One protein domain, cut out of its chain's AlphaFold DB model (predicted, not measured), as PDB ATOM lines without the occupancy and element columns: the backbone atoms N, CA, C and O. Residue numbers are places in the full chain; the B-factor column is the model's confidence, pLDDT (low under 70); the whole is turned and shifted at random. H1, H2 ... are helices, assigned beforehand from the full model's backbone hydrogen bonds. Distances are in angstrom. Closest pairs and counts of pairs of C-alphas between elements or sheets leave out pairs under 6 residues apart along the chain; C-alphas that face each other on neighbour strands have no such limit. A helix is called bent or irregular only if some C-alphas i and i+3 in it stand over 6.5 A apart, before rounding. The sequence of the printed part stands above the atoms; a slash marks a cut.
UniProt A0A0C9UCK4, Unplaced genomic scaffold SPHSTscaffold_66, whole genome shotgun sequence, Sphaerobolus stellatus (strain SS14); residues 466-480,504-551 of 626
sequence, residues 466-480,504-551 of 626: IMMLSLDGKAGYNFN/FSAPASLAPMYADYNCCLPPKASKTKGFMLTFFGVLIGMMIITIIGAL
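This is residues 466 to 480 and 504 to 551 of the 626 residues of an uncharacterized protein of Sphaerobolus stellatus (strain SS14) (UniProt A0A0C9UCK4). One long, straight helix, H4, makes the long axis of an open, rod-like arrangement, with three short helices strung loosely along it and no two helices touching. H2 and H3 follow each other from near the middle of H4 back toward its first residues, the link after H3 turns round into H4, and H1 lies near the other end of H4, almost in line with its direction; residues 522 to 529, at the turn, stick out. The printed part has 63 residues, with four named helices in the order H1, H2, H3, H4 and no named strand, and its class is all helix. The whole is extended, with a radius of gyration of the C-alphas of 17.0 A, and the C-alphas span 51 by 21 by 17 A.

The longest helix is H4, residues 527 to 551, and it touches no other helix. H2, residues 504 to 510, is close to H4 but not clearly touching, with 1 pair of C-alphas within 8 A. The closest C-alphas of the two are those of Pro 507 and Val 538, 7.7 A apart. H2 and H4 stand at a steep tilt of 58 degrees and run opposite ways, with their centres 11.8 A apart. H1, residues 466 to 475, is also close to H4 but not clearly touching, again with 1 pair of C-alphas within 8 A. The closest C-alphas here are those of Leu 469 and Ile 548, 7.6 A apart. H1 and H4 stand at a shallow tilt of 18 degrees and run the same way, but their centres are 22.8 A apart. H3, residues 513 to 519, is apart from H4, although it comes just before it in the chain. H2 and H3 meet only through their link. H1 is apart from both H2 and H3. In the backbone, H1 and H4 have every O i to N i+4 pair within hydrogen-bond range, while H2 has 2 of 3 and H3 has 2 of 3. No helix is bent or irregular.

H4 begins at C-alpha 527, at (327.904, 133.469, 224.546), and ends at C-alpha 551, at (298.043, 147.395, 239.282), a length of 36.1 A over 25 residues. H1 begins at Ile 466, whose C-alpha is at (300.852, 137.182, 245.410), and runs to Ala 475, 14.4 A from first to last C-alpha. Residues 476 to 480 follow it up to the cut. H2 begins after the cut at Phe 504, with its C-alpha at (315.971, 151.470, 230.780), and reaches Leu 510 in 10.4 A. H3 runs from Met 513 to Cys 519, 10.8 A from first to last C-alpha.

The two C-alphas farthest apart are those of Asn 480 and Pro 523, at 53.0 A, while those of the first and last printed residues, Ile 466 and Leu 551, are 12.2 A apart. Residues 481 to 503 are cut out and not printed, and C-alphas 480 and 504 are 27.6 A apart across this cut, which falls in the link from H1 to H2. Of the links that are printed whole, H2 to H3 is tight, with 2 residues, and H3 to H4 is short, with 7 residues. Residues 522 to 529, of which 527 to 529 belong to H4, stand free; the body without them spans 46 by 21 by 17 A. The mean pLDDT of the printed part is 78.4. The model's confidence is under 70 at residue 475 and at residues 513 to 520, of which 513 to 519 belong to H3; the mean is 68 in H3 and 84 in H4.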
ATOM      1  N   ILE A 466     302.212 137.739 245.358       81.94
ATOM      2  CA  ILE A 466     300.852 137.182 245.410       81.94
ATOM      3  C   ILE A 466     300.107 137.688 246.649       81.94
ATOM      4  O   ILE A 466     298.921 138.016 246.559       81.94
ATOM      5  N   MET A 467     300.778 137.776 247.802       76.81
ATOM      6  CA  MET A 467     300.183 138.330 249.020       76.81
ATOM      7  C   MET A 467     299.835 139.808 248.853       76.81
ATOM      8  O   MET A 467     298.727 140.188 249.223       76.81
ATOM      9  N   MET A 468     300.720 140.612 248.255       75.31
ATOM     10  CA  MET A 468     300.441 142.012 247.915       75.31
ATOM     11  C   MET A 468     299.196 142.098 247.033       75.31
ATOM     12  O   MET A 468     298.180 142.630 247.469       75.31
ATOM     13  N   LEU A 469     299.189 141.412 245.885       77.69
ATOM     14  CA  LEU A 469     298.038 141.389 244.973       77.69
ATOM     15  C   LEU A 469     296.726 140.972 245.658       77.69
ATOM     16  O   LEU A 469     295.656 141.482 245.315       77.69
ATOM     17  N   SER A 470     296.804 140.059 246.629       78.25
ATOM     18  CA  SER A 470     295.656 139.580 247.406       78.25
ATOM     19  C   SER A 470     295.164 140.597 248.441       78.25
ATOM     20  O   SER A 470     293.956 140.735 248.636       78.25
ATOM     21  N   LEU A 471     296.072 141.298 249.126       74.38
ATOM     22  CA  LEU A 471     295.742 142.342 250.102       74.38
ATOM     23  C   LEU A 471     295.203 143.593 249.406       74.38
ATOM     24  O   LEU A 471     294.174 144.127 249.814       74.38
ATOM     25  N   ASP A 472     295.832 143.989 248.309       70.25
ATOM     26  CA  ASP A 472     295.411 145.113 247.477       70.25
ATOM     27  C   ASP A 472     294.081 144.811 246.768       70.25
ATOM     28  O   ASP A 472     293.202 145.666 246.675       70.25
ATOM     29  N   GLY A 473     293.850 143.547 246.396       72.12
ATOM     30  CA  GLY A 473     292.549 143.080 245.916       72.12
ATOM     31  C   GLY A 473     291.416 143.262 246.929       72.12
ATOM     32  O   GLY A 473     290.291 143.553 246.525       72.12
ATOM     33  N   LYS A 474     291.696 143.170 248.238       71.06
ATOM     34  CA  LYS A 474     290.712 143.492 249.290       71.06
ATOM     35  C   LYS A 474     290.457 144.995 249.415       71.06
ATOM     36  O   LYS A 474     289.356 145.374 249.801       71.06
ATOM     37  N   ALA A 475     291.448 145.833 249.105       69.50
ATOM     38  CA  ALA A 475     291.299 147.289 249.082       69.50
ATOM     39  C   ALA A 475     290.484 147.782 247.866       69.50
ATOM     40  O   ALA A 475     289.929 148.878 247.910       69.50
ATOM     41  N   GLY A 476     290.358 146.948 246.827       75.94
ATOM     42  CA  GLY A 476     289.513 147.170 245.658       75.94
ATOM     43  C   GLY A 476     290.256 147.860 244.514       75.94
ATOM     44  O   GLY A 476     290.666 149.014 244.624       75.94
ATOM     45  N   TYR A 477     290.385 147.164 243.380       79.62
ATOM     46  CA  TYR A 477     290.962 147.730 242.160       79.62
ATOM     47  C   TYR A 477     289.928 148.583 241.418       79.62
ATOM     48  O   TYR A 477     288.910 148.079 240.940       79.62
ATOM     49  N   ASN A 478     290.212 149.873 241.268       76.88
ATOM     50  CA  ASN A 478     289.453 150.791 240.436       76.88
ATOM     51  C   ASN A 478     290.302 151.237 239.240       76.88
ATOM     52  O   ASN A 478     291.005 152.241 239.288       76.88
ATOM     53  N   PHE A 479     290.172 150.536 238.114       73.81
ATOM     54  CA  PHE A 479     290.870 150.887 236.871       73.81
ATOM     55  C   PHE A 479     290.525 152.291 236.338       73.81
ATOM     56  O   PHE A 479     291.262 152.839 235.522       73.81
ATOM     57  N   ASN A 480     289.425 152.909 236.794       70.44
ATOM     58  CA  ASN A 480     289.111 154.296 236.449       70.44
ATOM     59  C   ASN A 480     289.891 155.316 237.291       70.44
ATOM     60  O   ASN A 480     289.996 156.457 236.855       70.44
ATOM     61  N   PHE A 504     314.583 151.824 231.074       83.75
ATOM     62  CA  PHE A 504     315.971 151.470 230.780       83.75
ATOM     63  C   PHE A 504     316.909 151.660 231.981       83.75
ATOM     64  O   PHE A 504     317.832 150.863 232.158       83.75
ATOM     65  N   SER A 505     316.687 152.681 232.815       80.94
ATOM     66  CA  SER A 505     317.611 153.042 233.899       80.94
ATOM     67  C   SER A 505     317.790 151.922 234.929       80.94
ATOM     68  O   SER A 505     318.920 151.634 235.331       80.94
ATOM     69  N   ALA A 506     316.706 151.233 235.300       76.00
ATOM     70  CA  ALA A 506     316.754 150.155 236.281       76.00
ATOM     71  C   ALA A 506     317.618 148.965 235.801       76.00
ATOM     72  O   ALA A 506     318.614 148.669 236.464       76.00
ATOM     73  N   PRO A 507     317.370 148.326 234.639       76.81
ATOM     74  CA  PRO A 507     318.249 147.273 234.120       76.81
ATOM     75  C   PRO A 507     319.674 147.749 233.809       76.81
ATOM     76  O   PRO A 507     320.624 146.993 234.018       76.81
ATOM     77  N   ALA A 508     319.844 148.990 233.339       81.12
ATOM     78  CA  ALA A 508     321.163 149.550 233.050       81.12
ATOM     79  C   ALA A 508     322.038 149.639 234.311       81.12
ATOM     80  O   ALA A 508     323.234 149.360 234.242       81.12
ATOM     81  N   SER A 509     321.441 149.938 235.471       75.00
ATOM     82  CA  SER A 509     322.151 149.945 236.759       75.00
ATOM     83  C   SER A 509     322.615 148.553 237.212       75.00
ATOM     84  O   SER A 509     323.619 148.435 237.909       75.00
ATOM     85  N   LEU A 510     321.932 147.487 236.772       71.69
ATOM     86  CA  LEU A 510     322.301 146.101 237.074       71.69
ATOM     87  C   LEU A 510     323.361 145.546 236.106       71.69
ATOM     88  O   LEU A 510     324.021 144.558 236.426       71.69
ATOM     89  N   ALA A 511     323.553 146.173 234.938       74.19
ATOM     90  CA  ALA A 511     324.484 145.714 233.904       74.19
ATOM     91  C   ALA A 511     325.926 145.483 234.412       74.19
ATOM     92  O   ALA A 511     326.488 144.432 234.087       74.19
ATOM     93  N   PRO A 512     326.521 146.368 235.242       71.88
ATOM     94  CA  PRO A 512     327.851 146.138 235.804       71.88
ATOM     95  C   PRO A 512     327.902 144.942 236.763       71.88
ATOM     96  O   PRO A 512     328.888 144.217 236.762       71.88
ATOM     97  N   MET A 513     326.833 144.680 237.527       68.12
ATOM     98  CA  MET A 513     326.784 143.553 238.473       68.12
ATOM     99  C   MET A 513     326.771 142.196 237.763       68.12
ATOM    100  O   MET A 513     327.300 141.213 238.276       68.12
ATOM    101  N   TYR A 514     326.236 142.122 236.539       69.19
ATOM    102  CA  TYR A 514     326.305 140.897 235.737       69.19
ATOM    103  C   TYR A 514     327.727 140.535 235.289       69.19
ATOM    104  O   TYR A 514     327.965 139.378 234.936       69.19
ATOM    105  N   ALA A 515     328.679 141.476 235.318       67.62
ATOM    106  CA  ALA A 515     330.081 141.163 235.047       67.62
ATOM    107  C   ALA A 515     330.638 140.162 236.072       67.62
ATOM    108  O   ALA A 515     331.323 139.219 235.676       67.62
ATOM    109  N   ASP A 516     330.251 140.294 237.343       67.62
ATOM    110  CA  ASP A 516     330.705 139.416 238.426       67.62
ATOM    111  C   ASP A 516     330.147 137.994 238.269       67.62
ATOM    112  O   ASP A 516     330.871 137.008 238.418       67.62
ATOM    113  N   TYR A 517     328.881 137.865 237.856       67.56
ATOM    114  CA  TYR A 517     328.273 136.559 237.572       67.56
ATOM    115  C   TYR A 517     328.895 135.865 236.352       67.56
ATOM    116  O   TYR A 517     328.983 134.635 236.317       67.56
ATOM    117  N   ASN A 518     329.365 136.629 235.359       69.56
ATOM    118  CA  ASN A 518     330.034 136.065 234.185       69.56
ATOM    119  C   ASN A 518     331.380 135.409 234.539       69.56
ATOM    120  O   ASN A 518     331.776 134.461 233.861       69.56
ATOM    121  N   CYS A 519     332.055 135.855 235.604       68.38
ATOM    122  CA  CYS A 519     333.299 135.246 236.084       68.38
ATOM    123  C   CYS A 519     333.101 133.824 236.638       68.38
ATOM    124  O   CYS A 519     334.039 133.029 236.616       68.38
ATOM    125  N   CYS A 520     331.888 133.484 237.083       66.50
ATOM    126  CA  CYS A 520     331.543 132.158 237.603       66.50
ATOM    127  C   CYS A 520     331.067 131.179 236.512       66.50
ATOM    128  O   CYS A 520     330.794 130.010 236.801       66.50
ATOM    129  N   LEU A 521     330.940 131.624 235.255       72.94
ATOM    130  CA  LEU A 521     330.506 130.763 234.156       72.94
ATOM    131  C   LEU A 521     331.651 129.862 233.656       72.94
ATOM    132  O   LEU A 521     332.801 130.294 233.572       72.94
ATOM    133  N   PRO A 522     331.361 128.610 233.246       77.31
ATOM    134  CA  PRO A 522     332.371 127.730 232.673       77.31
ATOM    135  C   PRO A 522     333.037 128.357 231.433       77.31
ATOM    136  O   PRO A 522     332.323 128.881 230.574       77.31
ATOM    137  N   PRO A 523     334.359 128.189 231.225       74.12
ATOM    138  CA  PRO A 523     335.081 128.784 230.088       74.12
ATOM    139  C   PRO A 523     334.554 128.370 228.704       74.12
ATOM    140  O   PRO A 523     334.824 129.026 227.703       74.12
ATOM    141  N   LYS A 524     333.822 127.251 228.636       80.38
ATOM    142  CA  LYS A 524     333.246 126.685 227.405       80.38
ATOM    143  C   LYS A 524     331.770 127.058 227.190       80.38
ATOM    144  O   LYS A 524     331.144 126.522 226.277       80.38
ATOM    145  N   ALA A 525     331.186 127.910 228.034       81.50
ATOM    146  CA  ALA A 525     329.788 128.312 227.908       81.50
ATOM    147  C   ALA A 525     329.549 129.125 226.620       81.50
ATOM    148  O   ALA A 525     330.371 129.946 226.215       81.50
ATOM    149  N   SER A 526     328.411 128.905 225.954       85.81
ATOM    150  CA  SER A 526     328.083 129.627 224.723       85.81
ATOM    151  C   SER A 526     327.587 131.045 225.017       85.81
ATOM    152  O   SER A 526     326.638 131.247 225.777       85.81
ATOM    153  N   LYS A 527     328.201 132.037 224.359       84.62
ATOM    154  CA  LYS A 527     327.904 133.469 224.546       84.62
ATOM    155  C   LYS A 527     326.425 133.795 224.306       84.62
ATOM    156  O   LYS A 527     325.802 134.472 225.114       84.62
ATOM    157  N   THR A 528     325.843 133.242 223.241       86.56
ATOM    158  CA  THR A 528     324.432 133.458 222.882       86.56
ATOM    159  C   THR A 528     323.471 132.895 223.923       86.56
ATOM    160  O   THR A 528     322.442 133.503 224.194       86.56
ATOM    161  N   LYS A 529     323.800 131.750 224.534       83.94
ATOM    162  CA  LYS A 529     322.954 131.147 225.570       83.94
ATOM    163  C   LYS A 529     322.997 131.967 226.852       83.94
ATOM    164  O   LYS A 529     321.943 132.188 227.435       83.94
ATOM    165  N   GLY A 530     324.183 132.435 227.248       84.31
ATOM    166  CA  GLY A 530     324.331 133.369 228.365       84.31
ATOM    167  C   GLY A 530     323.506 134.634 228.138       84.31
ATOM    168  O   GLY A 530     322.650 134.958 228.949       84.31
ATOM    169  N   PHE A 531     323.671 135.270 226.974       86.75
ATOM    170  CA  PHE A 531     322.912 136.466 226.608       86.75
ATOM    171  C   PHE A 531     321.393 136.248 226.642       86.75
ATOM    172  O   PHE A 531     320.690 137.000 227.308       86.75
ATOM    173  N   MET A 532     320.875 135.218 225.962       90.94
ATOM    174  CA  MET A 532     319.430 134.976 225.899       90.94
ATOM    175  C   MET A 532     318.846 134.630 227.273       90.94
ATOM    176  O   MET A 532     317.761 135.098 227.605       90.94
ATOM    177  N   LEU A 533     319.563 133.847 228.089       85.50
ATOM    178  CA  LEU A 533     319.110 133.494 229.434       85.50
ATOM    179  C   LEU A 533     319.019 134.735 230.334       85.50
ATOM    180  O   LEU A 533     318.018 134.905 231.026       85.50
ATOM    181  N   THR A 534     320.018 135.620 230.277       84.94
ATOM    182  CA  THR A 534     320.012 136.879 231.029       84.94
ATOM    183  C   THR A 534     318.938 137.832 230.509       84.94
ATOM    184  O   THR A 534     318.164 138.362 231.299       84.94
ATOM    185  N   PHE A 535     318.831 138.009 229.189       86.44
ATOM    186  CA  PHE A 535     317.852 138.909 228.577       86.44
ATOM    187  C   PHE A 535     316.418 138.518 228.939       86.44
ATOM    188  O   PHE A 535     315.678 139.341 229.468       86.44
ATOM    189  N   PHE A 536     316.027 137.258 228.715       89.19
ATOM    190  CA  PHE A 536     314.669 136.811 229.033       89.19
ATOM    191  C   PHE A 536     314.419 136.719 230.539       89.19
ATOM    192  O   PHE A 536     313.317 137.039 230.975       89.19
ATOM    193  N   GLY A 537     315.419 136.338 231.340       84.44
ATOM    194  CA  GLY A 537     315.290 136.316 232.798       84.44
ATOM    195  C   GLY A 537     314.982 137.700 233.370       84.44
ATOM    196  O   GLY A 537     314.020 137.859 234.122       84.44
ATOM    197  N   VAL A 538     315.747 138.714 232.952       83.94
ATOM    198  CA  VAL A 538     315.543 140.106 233.378       83.94
ATOM    199  C   VAL A 538     314.252 140.674 232.798       83.94
ATOM    200  O   VAL A 538     313.471 141.261 233.539       83.94
ATOM    201  N   LEU A 539     313.987 140.464 231.505       86.56
ATOM    202  CA  LEU A 539     312.779 140.964 230.850       86.56
ATOM    203  C   LEU A 539     311.513 140.447 231.542       86.56
ATOM    204  O   LEU A 539     310.644 141.240 231.889       86.56
ATOM    205  N   ILE A 540     311.418 139.135 231.781       87.38
ATOM    206  CA  ILE A 540     310.240 138.528 232.413       87.38
ATOM    207  C   ILE A 540     310.078 139.037 233.849       87.38
ATOM    208  O   ILE A 540     308.975 139.431 234.230       87.38
ATOM    209  N   GLY A 541     311.160 139.077 234.634       83.12
ATOM    210  CA  GLY A 541     311.114 139.578 236.010       83.12
ATOM    211  C   GLY A 541     310.657 141.038 236.086       83.12
ATOM    212  O   GLY A 541     309.731 141.363 236.831       83.12
ATOM    213  N   MET A 542     311.243 141.903 235.256       83.81
ATOM    214  CA  MET A 542     310.905 143.327 235.208       83.81
ATOM    215  C   MET A 542     309.485 143.569 234.696       83.81
ATOM    216  O   MET A 542     308.778 144.416 235.242       83.81
ATOM    217  N   MET A 543     309.021 142.806 233.702       85.75
ATOM    218  CA  MET A 543     307.640 142.905 233.226       85.75
ATOM    219  C   MET A 543     306.636 142.576 234.334       85.75
ATOM    220  O   MET A 543     305.671 143.309 234.519       85.75
ATOM    221  N   ILE A 544     306.868 141.513 235.109       83.12
ATOM    222  CA  ILE A 544     305.966 141.139 236.207       83.12
ATOM    223  C   ILE A 544     305.908 142.251 237.261       83.12
ATOM    224  O   ILE A 544     304.818 142.667 237.648       83.12
ATOM    225  N   ILE A 545     307.061 142.774 237.685       81.50
ATOM    226  CA  ILE A 545     307.134 143.822 238.716       81.50
ATOM    227  C   ILE A 545     306.460 145.117 238.247       81.50
ATOM    228  O   ILE A 545     305.685 145.717 238.988       81.50
ATOM    229  N   THR A 546     306.706 145.535 237.007       81.94
ATOM    230  CA  THR A 546     306.118 146.765 236.450       81.94
ATOM    231  C   THR A 546     304.606 146.653 236.253       81.94
ATOM    232  O   THR A 546     303.887 147.607 236.546       81.94
ATOM    233  N   ILE A 547     304.097 145.484 235.845       84.50
ATOM    234  CA  ILE A 547     302.652 145.219 235.770       84.50
ATOM    235  C   ILE A 547     302.019 145.271 237.166       84.50
ATOM    236  O   ILE A 547     300.960 145.874 237.329       84.50
ATOM    237  N   ILE A 548     302.662 144.687 238.182       82.12
ATOM    238  CA  ILE A 548     302.178 144.758 239.569       82.12
ATOM    239  C   ILE A 548     302.183 146.208 240.067       82.12
ATOM    240  O   ILE A 548     301.189 146.650 240.634       82.12
ATOM    241  N   GLY A 549     303.236 146.982 239.795       79.44
ATOM    242  CA  GLY A 549     303.288 148.411 240.119       79.44
ATOM    243  C   GLY A 549     302.157 149.208 239.461       79.44
ATOM    244  O   GLY A 549     301.492 150.012 240.113       79.44
ATOM    245  N   ALA A 550     301.864 148.932 238.188       79.56
ATOM    246  CA  ALA A 550     300.726 149.531 237.500       79.56
ATOM    247  C   ALA A 550     299.381 149.110 238.122       79.56
ATOM    248  O   ALA A 550     298.474 149.933 238.220       79.56
ATOM    249  N   LEU A 551     299.242 147.863 238.579       79.94
ATOM    250  CA  LEU A 551     298.043 147.395 239.282       79.94
ATOM    251  C   LEU A 551     297.875 148.057 240.656       79.94
ATOM    252  O   LEU A 551     296.752 148.405 241.017       79.94
TER     253      LEU A 551